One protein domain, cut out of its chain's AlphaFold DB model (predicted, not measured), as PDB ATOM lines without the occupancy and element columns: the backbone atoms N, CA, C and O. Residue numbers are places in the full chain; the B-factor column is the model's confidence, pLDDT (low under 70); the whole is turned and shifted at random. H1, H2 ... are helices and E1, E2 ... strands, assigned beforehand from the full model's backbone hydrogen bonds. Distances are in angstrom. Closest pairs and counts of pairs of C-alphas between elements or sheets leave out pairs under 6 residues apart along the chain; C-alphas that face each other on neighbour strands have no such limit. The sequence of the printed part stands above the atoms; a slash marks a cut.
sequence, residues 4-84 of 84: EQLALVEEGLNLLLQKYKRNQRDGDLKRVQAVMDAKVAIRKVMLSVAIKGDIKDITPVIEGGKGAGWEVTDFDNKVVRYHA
ATOM      1  N   GLU A   4     264.844 367.439 284.938       91.19
ATOM      2  CA  GLU A   4     265.712 368.293 285.759       91.19
ATOM      3  C   GLU A   4     267.182 367.894 285.592       91.19
ATOM      4  O   GLU A   4     268.054 368.737 285.365       91.19
ATOM      5  N   GLN A   5     267.464 366.591 285.615       93.12
ATOM      6  CA  GLN A   5     268.805 366.066 285.389       93.12
ATOM      7  C   GLN A   5     269.307 366.356 283.967       93.12
ATOM      8  O   GLN A   5     270.478 366.702 283.785       93.12
ATOM      9  N   LEU A   6     268.440 366.279 282.953       94.12
ATOM     10  CA  LEU A   6     268.802 366.627 281.574       94.12
ATOM     11  C   LEU A   6     269.049 368.132 281.390       94.12
ATOM     12  O   LEU A   6     269.941 368.513 280.625       94.12
ATOM     13  N   ALA A   7     268.325 368.988 282.112       93.81
ATOM     14  CA  ALA A   7     268.573 370.428 282.118       93.81
ATOM     15  C   ALA A   7     269.967 370.762 282.680       93.81
ATOM     16  O   ALA A   7     270.677 371.593 282.106       93.81
ATOM     17  N   LEU A   8     270.413 370.056 283.728       95.88
ATOM     18  CA  LEU A   8     271.777 370.190 284.259       95.88
ATOM     19  C   LEU A   8     272.843 369.778 283.232       95.88
ATOM     20  O   LEU A   8     273.894 370.416 283.133       95.88
ATOM     21  N   VAL A   9     272.574 368.746 282.426       95.44
ATOM     22  CA  VAL A   9     273.458 368.368 281.310       95.44
ATOM     23  C   VAL A   9     273.524 369.495 280.275       95.44
ATOM     24  O   VAL A   9     274.621 369.880 279.864       95.44
ATOM     25  N   GLU A  10     272.384 370.071 279.873       95.75
ATOM     26  CA  GLU A  10     272.359 371.200 278.934       95.75
ATOM     27  C   GLU A  10     273.130 372.422 279.475       95.75
ATOM     28  O   GLU A  10     273.854 373.083 278.716       95.75
ATOM     29  N   GLU A  11     273.019 372.714 280.772       96.38
ATOM     30  CA  GLU A  11     273.775 373.779 281.431       96.38
ATOM     31  C   GLU A  11     275.285 373.500 281.421       96.38
ATOM     32  O   GLU A  11     276.074 374.364 281.021       96.38
ATOM     33  N   GLY A  12     275.698 372.273 281.749       96.31
ATOM     34  CA  GLY A  12     277.094 371.843 281.663       96.31
ATOM     35  C   GLY A  12     277.683 372.033 280.260       96.31
ATOM     36  O   GLY A  12     278.806 372.531 280.115       96.31
ATOM     37  N   LEU A  13     276.911 371.738 279.208       96.06
ATOM     38  CA  LEU A  13     277.324 372.001 277.824       96.06
ATOM     39  C   LEU A  13     277.508 373.501 277.547       96.06
ATOM     40  O   LEU A  13     278.450 373.877 276.846       96.06
ATOM     41  N   ASN A  14     276.671 374.380 278.110       95.31
ATOM     42  CA  ASN A  14     276.844 375.833 277.962       95.31
ATOM     43  C   ASN A  14     278.161 376.313 278.583       95.31
ATOM     44  O   ASN A  14     278.875 377.117 277.973       95.31
ATOM     45  N   LEU A  15     278.513 375.796 279.764       95.75
ATOM     46  CA  LEU A  15     279.772 376.119 280.437       95.75
ATOM     47  C   LEU A  15     280.985 375.657 279.616       95.75
ATOM     48  O   LEU A  15     281.957 376.403 279.460       95.75
ATOM     49  N   LEU A  16     280.918 374.461 279.018       93.81
ATOM     50  CA  LEU A  16     281.958 373.958 278.115       93.81
ATOM     51  C   LEU A  16     282.102 374.833 276.863       93.81
ATOM     52  O   LEU A  16     283.218 375.193 276.486       93.81
ATOM     53  N   LEU A  17     280.984 375.241 276.259       92.69
ATOM     54  CA  LEU A  17     280.955 376.161 275.122       92.69
ATOM     55  C   LEU A  17     281.659 377.485 275.438       92.69
ATOM     56  O   LEU A  17     282.490 377.947 274.653       92.69
ATOM     57  N   GLN A  18     281.364 378.084 276.593       91.62
ATOM     58  CA  GLN A  18     282.021 379.315 277.037       91.62
ATOM     59  C   GLN A  18     283.523 379.113 277.266       91.62
ATOM     60  O   GLN A  18     284.328 379.940 276.833       91.62
ATOM     61  N   LYS A  19     283.913 377.999 277.898       91.06
ATOM     62  CA  LYS A  19     285.318 377.649 278.144       91.06
ATOM     63  C   LYS A  19     286.111 377.527 276.843       91.06
ATOM     64  O   LYS A  19     287.187 378.108 276.735       91.06
ATOM     65  N   TYR A  20     285.593 376.801 275.854       89.12
ATOM     66  CA  TYR A  20     286.307 376.589 274.592       89.12
ATOM     67  C   TYR A  20     286.342 377.848 273.720       89.12
ATOM     68  O   TYR A  20     287.383 378.154 273.143       89.12
ATOM     69  N   LYS A  21     285.267 378.649 273.699       82.50
ATOM     70  CA  LYS A  21     285.257 379.941 272.991       82.50
ATOM     71  C   LYS A  21     286.285 380.936 273.540       82.50
ATOM     72  O   LYS A  21     286.837 381.712 272.766       82.50
ATOM     73  N   ARG A  22     286.561 380.914 274.849       78.69
ATOM     74  CA  ARG A  22     287.572 381.781 275.482       78.69
ATOM     75  C   ARG A  22     289.012 381.406 275.123       78.69
ATOM     76  O   ARG A  22     289.865 382.283 275.119       78.69
ATOM     77  N   ASN A  23     289.279 380.134 274.831       72.88
ATOM     78  CA  ASN A  23     290.646 379.627 274.700       72.88
ATOM     79  C   ASN A  23     291.211 379.659 273.264       72.88
ATOM     80  O   ASN A  23     292.414 379.469 273.126       72.88
ATOM     81  N   GLN A  24     290.387 379.940 272.240       67.75
ATOM     82  CA  GLN A  24     290.735 380.194 270.820       67.75
ATOM     83  C   GLN A  24     291.967 379.449 270.246       67.75
ATOM     84  O   GLN A  24     292.742 380.015 269.478       67.75
ATOM     85  N   ARG A  25     292.160 378.166 270.575       79.06
ATOM     86  CA  ARG A  25     293.140 377.289 269.901       79.06
ATOM     87  C   ARG A  25     292.449 376.483 268.799       79.06
ATOM     88  O   ARG A  25     291.260 376.196 268.906       79.06
ATOM     89  N   ASP A  26     293.189 376.005 267.802       69.75
ATOM     90  CA  ASP A  26     292.619 375.175 266.719       69.75
ATOM     91  C   ASP A  26     291.885 373.924 267.234       69.75
ATOM     92  O   ASP A  26     290.827 373.543 266.729       69.75
ATOM     93  N   GLY A  27     292.398 373.297 268.299       76.19
ATOM     94  CA  GLY A  27     291.728 372.171 268.958       76.19
ATOM     95  C   GLY A  27     290.407 372.550 269.636       76.19
ATOM     96  O   GLY A  27     289.540 371.692 269.810       76.19
ATOM     97  N   ASP A  28     290.220 373.823 269.986       81.88
ATOM     98  CA  ASP A  28     289.007 374.310 270.633       81.88
ATOM     99  C   ASP A  28     287.873 374.534 269.632       81.88
ATOM    100  O   ASP A  28     286.724 374.333 270.009       81.88
ATOM    101  N   LEU A  29     288.146 374.812 268.350       85.31
ATOM    102  CA  LEU A  29     287.097 374.889 267.321       85.31
ATOM    103  C   LEU A  29     286.360 373.552 267.158       85.31
ATOM    104  O   LEU A  29     285.129 373.513 267.164       85.31
ATOM    105  N   LYS A  30     287.103 372.439 267.097       88.06
ATOM    106  CA  LYS A  30     286.511 371.090 267.035       88.06
ATOM    107  C   LYS A  30     285.704 370.762 268.291       88.06
ATOM    108  O   LYS A  30     284.641 370.156 268.196       88.06
ATOM    109  N   ARG A  31     286.185 371.183 269.466       90.75
ATOM    110  CA  ARG A  31     285.461 371.005 270.733       90.75
ATOM    111  C   ARG A  31     284.202 371.861 270.797       90.75
ATOM    112  O   ARG A  31     283.176 371.367 271.241       90.75
ATOM    113  N   VAL A  32     284.252 373.108 270.325       92.25
ATOM    114  CA  VAL A  32     283.076 373.982 270.212       92.25
ATOM    115  C   VAL A  32     282.028 373.320 269.330       92.25
ATOM    116  O   VAL A  32     280.884 373.221 269.761       92.25
ATOM    117  N   GLN A  33     282.413 372.810 268.156       92.00
ATOM    118  CA  GLN A  33     281.479 372.111 267.275       92.00
ATOM    119  C   GLN A  33     280.862 370.886 267.952       92.00
ATOM    120  O   GLN A  33     279.643 370.790 268.024       92.00
ATOM    121  N   ALA A  34     281.678 370.012 268.547       93.31
ATOM    122  CA  ALA A  34     281.178 368.825 269.239       93.31
ATOM    123  C   ALA A  34     280.207 369.171 270.387       93.31
ATOM    124  O   ALA A  34     279.192 368.504 270.566       93.31
ATOM    125  N   VAL A  35     280.475 370.231 271.156       94.81
ATOM    126  CA  VAL A  35     279.563 370.670 272.224       94.81
ATOM    127  C   VAL A  35     278.272 371.262 271.655       94.81
ATOM    128  O   VAL A  35     277.206 371.036 272.225       94.81
ATOM    129  N   MET A  36     278.331 371.994 270.537       94.19
ATOM    130  CA  MET A  36     277.124 372.475 269.854       94.19
ATOM    131  C   MET A  36     276.275 371.310 269.343       94.19
ATOM    132  O   MET A  36     275.072 371.304 269.589       94.19
ATOM    133  N   ASP A  37     276.895 370.311 268.716       95.50
ATOM    134  CA  ASP A  37     276.207 369.119 268.214       95.50
ATOM    135  C   ASP A  37     275.519 368.361 269.360       95.50
ATOM    136  O   ASP A  37     274.311 368.109 269.322       95.50
ATOM    137  N   ALA A  38     276.256 368.101 270.447       96.31
ATOM    138  CA  ALA A  38     275.718 367.466 271.647       96.31
ATOM    139  C   ALA A  38     274.573 368.284 272.272       96.31
ATOM    140  O   ALA A  38     273.611 367.709 272.783       96.31
ATOM    141  N   LYS A  39     274.631 369.620 272.209       95.75
ATOM    142  CA  LYS A  39     273.573 370.507 272.717       95.75
ATOM    143  C   LYS A  39     272.313 370.479 271.848       95.75
ATOM    144  O   LYS A  39     271.205 370.575 272.368       95.75
ATOM    145  N   VAL A  40     272.442 370.343 270.533       95.69
ATOM    146  CA  VAL A  40     271.273 370.134 269.666       95.69
ATOM    147  C   VAL A  40     270.658 368.764 269.949       95.69
ATOM    148  O   VAL A  40     269.442 368.652 270.106       95.69
ATOM    149  N   ALA A  41     271.495 367.736 270.095       96.62
ATOM    150  CA  ALA A  41     271.050 366.381 270.383       96.62
ATOM    151  C   ALA A  41     270.358 366.253 271.755       96.62
ATOM    152  O   ALA A  41     269.310 365.614 271.830       96.62
ATOM    153  N   ILE A  42     270.868 366.891 272.823       97.00
ATOM    154  CA  ILE A  42     270.272 366.776 274.172       97.00
ATOM    155  C   ILE A  42     268.847 367.336 274.210       97.00
ATOM    156  O   ILE A  42     267.982 366.769 274.865       97.00
ATOM    157  N   ARG A  43     268.551 368.380 273.426       95.50
ATOM    158  CA  ARG A  43     267.192 368.937 273.318       95.50
ATOM    159  C   ARG A  43     266.203 367.950 272.703       95.50
ATOM    160  O   ARG A  43     265.043 367.919 273.104       95.50
ATOM    161  N   LYS A  44     266.659 367.121 271.756       95.69
ATOM    162  CA  LYS A  44     265.844 366.032 271.190       95.69
ATOM    163  C   LYS A  44     265.563 364.961 272.250       95.69
ATOM    164  O   LYS A  44     264.452 364.443 272.294       95.69
ATOM    165  N   VAL A  45     266.536 364.674 273.122       96.19
ATOM    166  CA  VAL A  45     266.349 363.761 274.261       96.19
ATOM    167  C   VAL A  45     265.342 364.329 275.257       96.19
ATOM    168  O   VAL A  45     264.384 363.637 275.578       96.19
ATOM    169  N   MET A  46     265.499 365.588 275.679       95.75
ATOM    170  CA  MET A  46     264.569 366.263 276.596       95.75
ATOM    171  C   MET A  46     263.134 366.237 276.065       95.75
ATOM    172  O   MET A  46     262.221 365.854 276.785       95.75
ATOM    173  N   LEU A  47     262.936 366.547 274.777       94.31
ATOM    174  CA  LEU A  47     261.620 366.446 274.149       94.31
ATOM    175  C   LEU A  47     261.083 365.005 274.160       94.31
ATOM    176  O   LEU A  47     259.894 364.791 274.370       94.31
ATOM    177  N   SER A  48     261.942 364.006 273.935       93.12
ATOM    178  CA  SER A  48     261.525 362.606 274.021       93.12
ATOM    179  C   SER A  48     261.126 362.215 275.442       93.12
ATOM    180  O   SER A  48     260.165 361.462 275.576       93.12
ATOM    181  N   VAL A  49     261.830 362.698 276.468       93.56
ATOM    182  CA  VAL A  49     261.479 362.453 277.876       93.56
ATOM    183  C   VAL A  49     260.147 363.110 278.219       93.56
ATOM    184  O   VAL A  49     259.259 362.437 278.728       93.56
ATOM    185  N   ALA A  50     259.938 364.358 277.801       91.69
ATOM    186  CA  ALA A  50     258.671 365.062 277.998       91.69
ATOM    187  C   ALA A  50     257.465 364.344 277.360       91.69
ATOM    188  O   ALA A  50     256.343 364.426 277.857       91.69
ATOM    189  N   ILE A  51     257.673 363.640 276.238       91.12
ATOM    190  CA  ILE A  51     256.605 362.928 275.515       91.12
ATOM    191  C   ILE A  51     256.402 361.500 276.034       91.12
ATOM    192  O   ILE A  51     255.268 361.027 276.099       91.12
ATOM    193  N   LYS A  52     257.491 360.773 276.309       89.56
ATOM    194  CA  LYS A  52     257.466 359.319 276.554       89.56
ATOM    195  C   LYS A  52     257.692 358.938 278.016       89.56
ATOM    196  O   LYS A  52     257.499 357.774 278.352       89.56
ATOM    197  N   GLY A  53     258.075 359.893 278.856       89.00
ATOM    198  CA  GLY A  53     258.487 359.674 280.236       89.00
ATOM    199  C   GLY A  53     259.992 359.465 280.387       89.00
ATOM    200  O   GLY A  53     260.769 359.560 279.431       89.00
ATOM    201  N   ASP A  54     260.390 359.191 281.623       91.69
ATOM    202  CA  ASP A  54     261.785 359.090 282.040       91.69
ATOM    203  C   ASP A  54     262.573 358.020 281.272       91.69
ATOM    204  O   ASP A  54     262.046 357.008 280.803       91.69
ATOM    205  N   ILE A  55     263.888 358.218 281.202       94.50
ATOM    206  CA  ILE A  55     264.832 357.267 280.596       94.50
ATOM    207  C   ILE A  55     265.664 356.574 281.668       94.50
ATOM    208  O   ILE A  55     265.860 357.104 282.761       94.50
ATOM    209  N   LYS A  56     266.208 355.399 281.362       94.81
ATOM    210  CA  LYS A  56     267.065 354.660 282.291       94.81
ATOM    211  C   LYS A  56     268.464 355.262 282.350       94.81
ATOM    212  O   LYS A  56     268.968 355.507 283.442       94.81
ATOM    213  N   ASP A  57     269.064 355.510 281.188       95.31
ATOM    214  CA  ASP A  57     270.441 355.993 281.081       95.31
ATOM    215  C   ASP A  57     270.680 356.809 279.801       95.31
ATOM    216  O   ASP A  57     269.965 356.656 278.805       95.31
ATOM    217  N   ILE A  58     271.702 357.664 279.834       95.69
ATOM    218  CA  ILE A  58     272.173 358.454 278.700       95.69
ATOM    219  C   ILE A  58     273.704 358.532 278.696       95.69
ATOM    220  O   ILE A  58     274.331 358.924 279.676       95.69
ATOM    221  N   THR A  59     274.319 358.207 277.562       95.69
ATOM    222  CA  THR A  59     275.778 358.236 277.390       95.69
ATOM    223  C   THR A  59     276.154 359.105 276.186       95.69
ATOM    224  O   THR A  59     275.522 358.991 275.130       95.69
ATOM    225  N   PRO A  60     277.164 359.990 276.292       95.12
ATOM    226  CA  PRO A  60     277.631 360.765 275.149       95.12
ATOM    227  C   PRO A  60     278.297 359.852 274.118       95.12
ATOM    228  O   PRO A  60     279.107 358.992 274.461       95.12
ATOM    229  N   VAL A  61     278.002 360.073 272.840       95.69
ATOM    230  CA  VAL A  61     278.582 359.304 271.730       95.69
ATOM    231  C   VAL A  61     279.146 360.224 270.657       95.69
ATOM    232  O   VAL A  61     278.669 361.340 270.458       95.69
ATOM    233  N   ILE A  62     280.167 359.747 269.948       93.00
ATOM    234  CA  ILE A  62     280.724 360.406 268.764       93.00
ATOM    235  C   ILE A  62     280.721 359.378 267.640       93.00
ATOM    236  O   ILE A  62     281.377 358.343 267.745       93.00
ATOM    237  N   GLU A  63     279.994 359.663 266.562       88.50
ATOM    238  CA  GLU A  63     279.905 358.779 265.398       88.50
ATOM    239  C   GLU A  63     280.496 359.485 264.172       88.50
ATOM    240  O   GLU A  63     280.155 360.632 263.859       88.50
ATOM    241  N   GLY A  64     281.415 358.805 263.479       81.81
ATOM    242  CA  GLY A  64     282.053 359.337 262.275       81.81
ATOM    243  C   GLY A  64     281.006 359.755 261.241       81.81
ATOM    244  O   GLY A  64     280.167 358.954 260.846       81.81
ATOM    245  N   GLY A  65     281.033 361.024 260.828       81.25
ATOM    246  CA  GLY A  65     280.085 361.595 259.864       81.25
ATOM    247  C   GLY A  65     278.783 362.155 260.453       81.25
ATOM    248  O   GLY A  65     278.125 362.927 259.764       81.25
ATOM    249  N   LYS A  66     278.428 361.843 261.709       85.88
ATOM    250  CA  LYS A  66     277.228 362.385 262.391       85.88
ATOM    251  C   LYS A  66     277.539 363.334 263.552       85.88
ATOM    252  O   LYS A  66     276.626 363.956 264.087       85.88
ATOM    253  N   GLY A  67     278.809 363.448 263.941       89.25
ATOM    254  CA  GLY A  67     279.239 364.335 265.021       89.25
ATOM    255  C   GLY A  67     278.931 363.776 266.411       89.25
ATOM    256  O   GLY A  67     278.755 362.565 266.591       89.25
ATOM    257  N   ALA A  68     278.927 364.661 267.407       95.56
ATOM    258  CA  ALA A  68     278.637 364.299 268.793       95.56
ATOM    259  C   ALA A  68     277.123 364.216 269.055       95.56
ATOM    260  O   ALA A  68     276.327 364.932 268.449       95.56
ATOM    261  N   GLY A  69     276.723 363.344 269.975       96.69
ATOM    262  CA  GLY A  69     275.327 363.081 270.292       96.69
ATOM    263  C   GLY A  69     275.154 362.293 271.586       96.69
ATOM    264  O   GLY A  69     276.054 362.256 272.426       96.69
ATOM    265  N   TRP A  70     273.998 361.645 271.724       97.38
ATOM    266  CA  TRP A  70     273.613 360.893 272.916       97.38
ATOM    267  C   TRP A  70     273.006 359.548 272.554       97.38
ATOM    268  O   TRP A  70     272.106 359.470 271.718       97.38
ATOM    269  N   GLU A  71     273.473 358.497 273.209       97.25
ATOM    270  CA  GLU A  71     272.809 357.203 273.241       97.25
ATOM    271  C   GLU A  71     271.934 357.145 274.490       97.25
ATOM    272  O   GLU A  71     272.409 357.381 275.596       97.25
ATOM    273  N   VAL A  72     270.647 356.879 274.298       96.94
ATOM    274  CA  VAL A  72     269.630 356.849 275.345       96.94
ATOM    275  C   VAL A  72     269.089 355.436 275.445       96.94
ATOM    276  O   VAL A  72     268.670 354.864 274.437       96.94
ATOM    277  N   THR A  73     269.064 354.906 276.662       96.38
ATOM    278  CA  THR A  73     268.429 353.626 276.980       96.38
ATOM    279  C   THR A  73     267.157 353.896 277.773       96.38
ATOM    280  O   THR A  73     267.204 354.567 278.806       96.38
ATOM    281  N   ASP A  74     266.018 353.396 277.299       91.81
ATOM    282  CA  ASP A  74     264.757 353.461 278.045       91.81
ATOM    283  C   ASP A  74     264.614 352.303 279.055       91.81
ATOM    284  O   ASP A  74     265.504 351.459 279.212       91.81
ATOM    285  N   PHE A  75     263.500 352.277 279.789       90.69
ATOM    286  CA  PHE A  75     263.226 351.231 280.779       90.69
ATOM    287  C   PHE A  75     262.942 349.852 280.165       90.69
ATOM    288  O   PHE A  75     263.143 348.843 280.843       90.69
ATOM    289  N   ASP A  76     262.594 349.795 278.877       91.81
ATOM    290  CA  ASP A  76     262.441 348.554 278.107       91.81
ATOM    291  C   ASP A  76     263.787 348.050 277.542       91.81
ATOM    292  O   ASP A  76     263.845 347.050 276.825       91.81
ATOM    293  N   ASN A  77     264.898 348.712 277.891       91.44
ATOM    294  CA  ASN A  77     266.251 348.489 277.369       91.44
ATOM    295  C   ASN A  77     266.376 348.708 275.855       91.44
ATOM    296  O   ASN A  77     267.296 348.186 275.216       91.44
ATOM    297  N   LYS A  78     265.481 349.497 275.261       93.56
ATOM    298  CA  LYS A  78     265.623 349.932 273.880       93.56
ATOM    299  C   LYS A  78     266.609 351.091 273.820       93.56
ATOM    300  O   LYS A  78     266.518 352.063 274.569       93.56
ATOM    301  N   VAL A  79     267.536 350.983 272.875       94.62
ATOM    302  CA  VAL A  79     268.591 351.969 272.650       94.62
ATOM    303  C   VAL A  79     268.221 352.867 271.474       94.62
ATOM    304  O   VAL A  79     267.896 352.384 270.386       94.62
ATOM    305  N   VAL A  80     268.276 354.182 271.679       95.38
ATOM    306  CA  VAL A  80     268.037 355.199 270.647       95.38
ATOM    307  C   VAL A  80     269.181 356.202 270.648       95.38
ATOM    308  O   VAL A  80     269.584 356.693 271.698       95.38
ATOM    309  N   ARG A  81     269.692 356.539 269.463       96.25
ATOM    310  CA  ARG A  81     270.754 357.537 269.299       96.25
ATOM    311  C   ARG A  81     270.205 358.843 268.753       96.25
ATOM    312  O   ARG A  81     269.461 358.852 267.774       96.25
ATOM    313  N   TYR A  82     270.624 359.938 269.368       95.38
ATOM    314  CA  TYR A  82     270.286 361.301 268.989       95.38
ATOM    315  C   TYR A  82     271.556 362.035 268.567       95.38
ATOM    316  O   TYR A  82     272.531 362.071 269.310       95.38
ATOM    317  N   HIS A  83     271.526 362.649 267.387       95.19
ATOM    318  CA  HIS A  83     272.604 363.484 266.845       95.19
ATOM    319  C   HIS A  83     272.070 364.889 266.532       95.19
ATOM    320  O   HIS A  83     270.857 365.116 266.650       95.19
ATOM    321  N   ALA A  84     272.961 365.818 266.165       86.62
ATOM    322  CA  ALA A  84     272.609 367.173 265.726       86.62
ATOM    323  C   ALA A  84     271.597 367.174 264.570       86.62
ATOM    324  O   ALA A  84     271.633 366.252 263.729       86.62
TER     325      ALA A  84
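What this domain is: This is residues 4 to 84 of the 84 residues of an uncharacterized protein of Bacteriovorax stolpii (UniProt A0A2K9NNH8). A long helical hairpin of H1 and H2 has a small, strongly twisted sheet of three strands packed on one side of H2, and H2 is the part in the middle, between H1 and the sheet. The sheet's other face is bare, and H1 is on the far side of H2, away from the strands. The printed part has 81 residues, with two named helices and then three named strands, in the order H1 H2 E1 E2 E3; the strands form a meander, each the antiparallel neighbour of the one before, in the order E1 - E2 - E3. The class is mixed, helices and strands, in two layers, H2 on one face of the sheet. The whole is compact, with a radius of gyration of the C-alphas of 13.3 A, and its outline is flat, 43 by 28 by 15 A.

How they stand to each other: H1, residues 4 to 23, and H2, residues 26 to 52, form a helical hairpin. They touch, with the C-alphas of Tyr 20 and Asp 28 the closest at 5.3 A, and run opposite ways at a shallow tilt of 14 degrees. In H1 every O i to N i+4 pair is within hydrogen-bond range; in H2 20 of 23 are. E1, residues 57 to 63, and E2, residues 67 to 73, form an antiparallel hairpin at 151 degrees, with N 59 and O 71 at 2.9 A and N 69 and O 61 at 2.8 A. E2 and E3, residues 79 to 83, form another at 155 degrees, with N 72 and O 80 at 2.8 A. E1 and E3 are the edge strands. H2 is on the sheet at a height over the sheet of 7.6 A. It lies over E2 and E3; its closest C-alphas to E2 are those of Ala 38 and Gly 69, 4.6 A, and to E3 those of Ala 41 and His 83, 4.8 A. On the local plane it stands at 33 degrees to E3, only just slantwise to the strands. H1 is not on the sheet and is apart from E1, E2 and E3.

Where its parts are: H1 begins at C-alpha 4, (265.712, 368.293, 285.759), and is 29.5 A long from first to last C-alpha. H2 is 39.8 A long and begins at C-alpha 26, (292.619, 375.175, 266.719). E1 measures 18.5 A, E2 19.4 A and E3 13.5 A; E3 ends at C-alpha 83, (272.604, 363.484, 266.845).

The domain as a whole: The two C-alphas farthest apart are those of Gln 24 and Asp 76, 43.1 A. The printed part has no cut, and its four links between named elements are tight. The mean pLDDT of the printed part is 91.6; residues 24 and 26 are under 70.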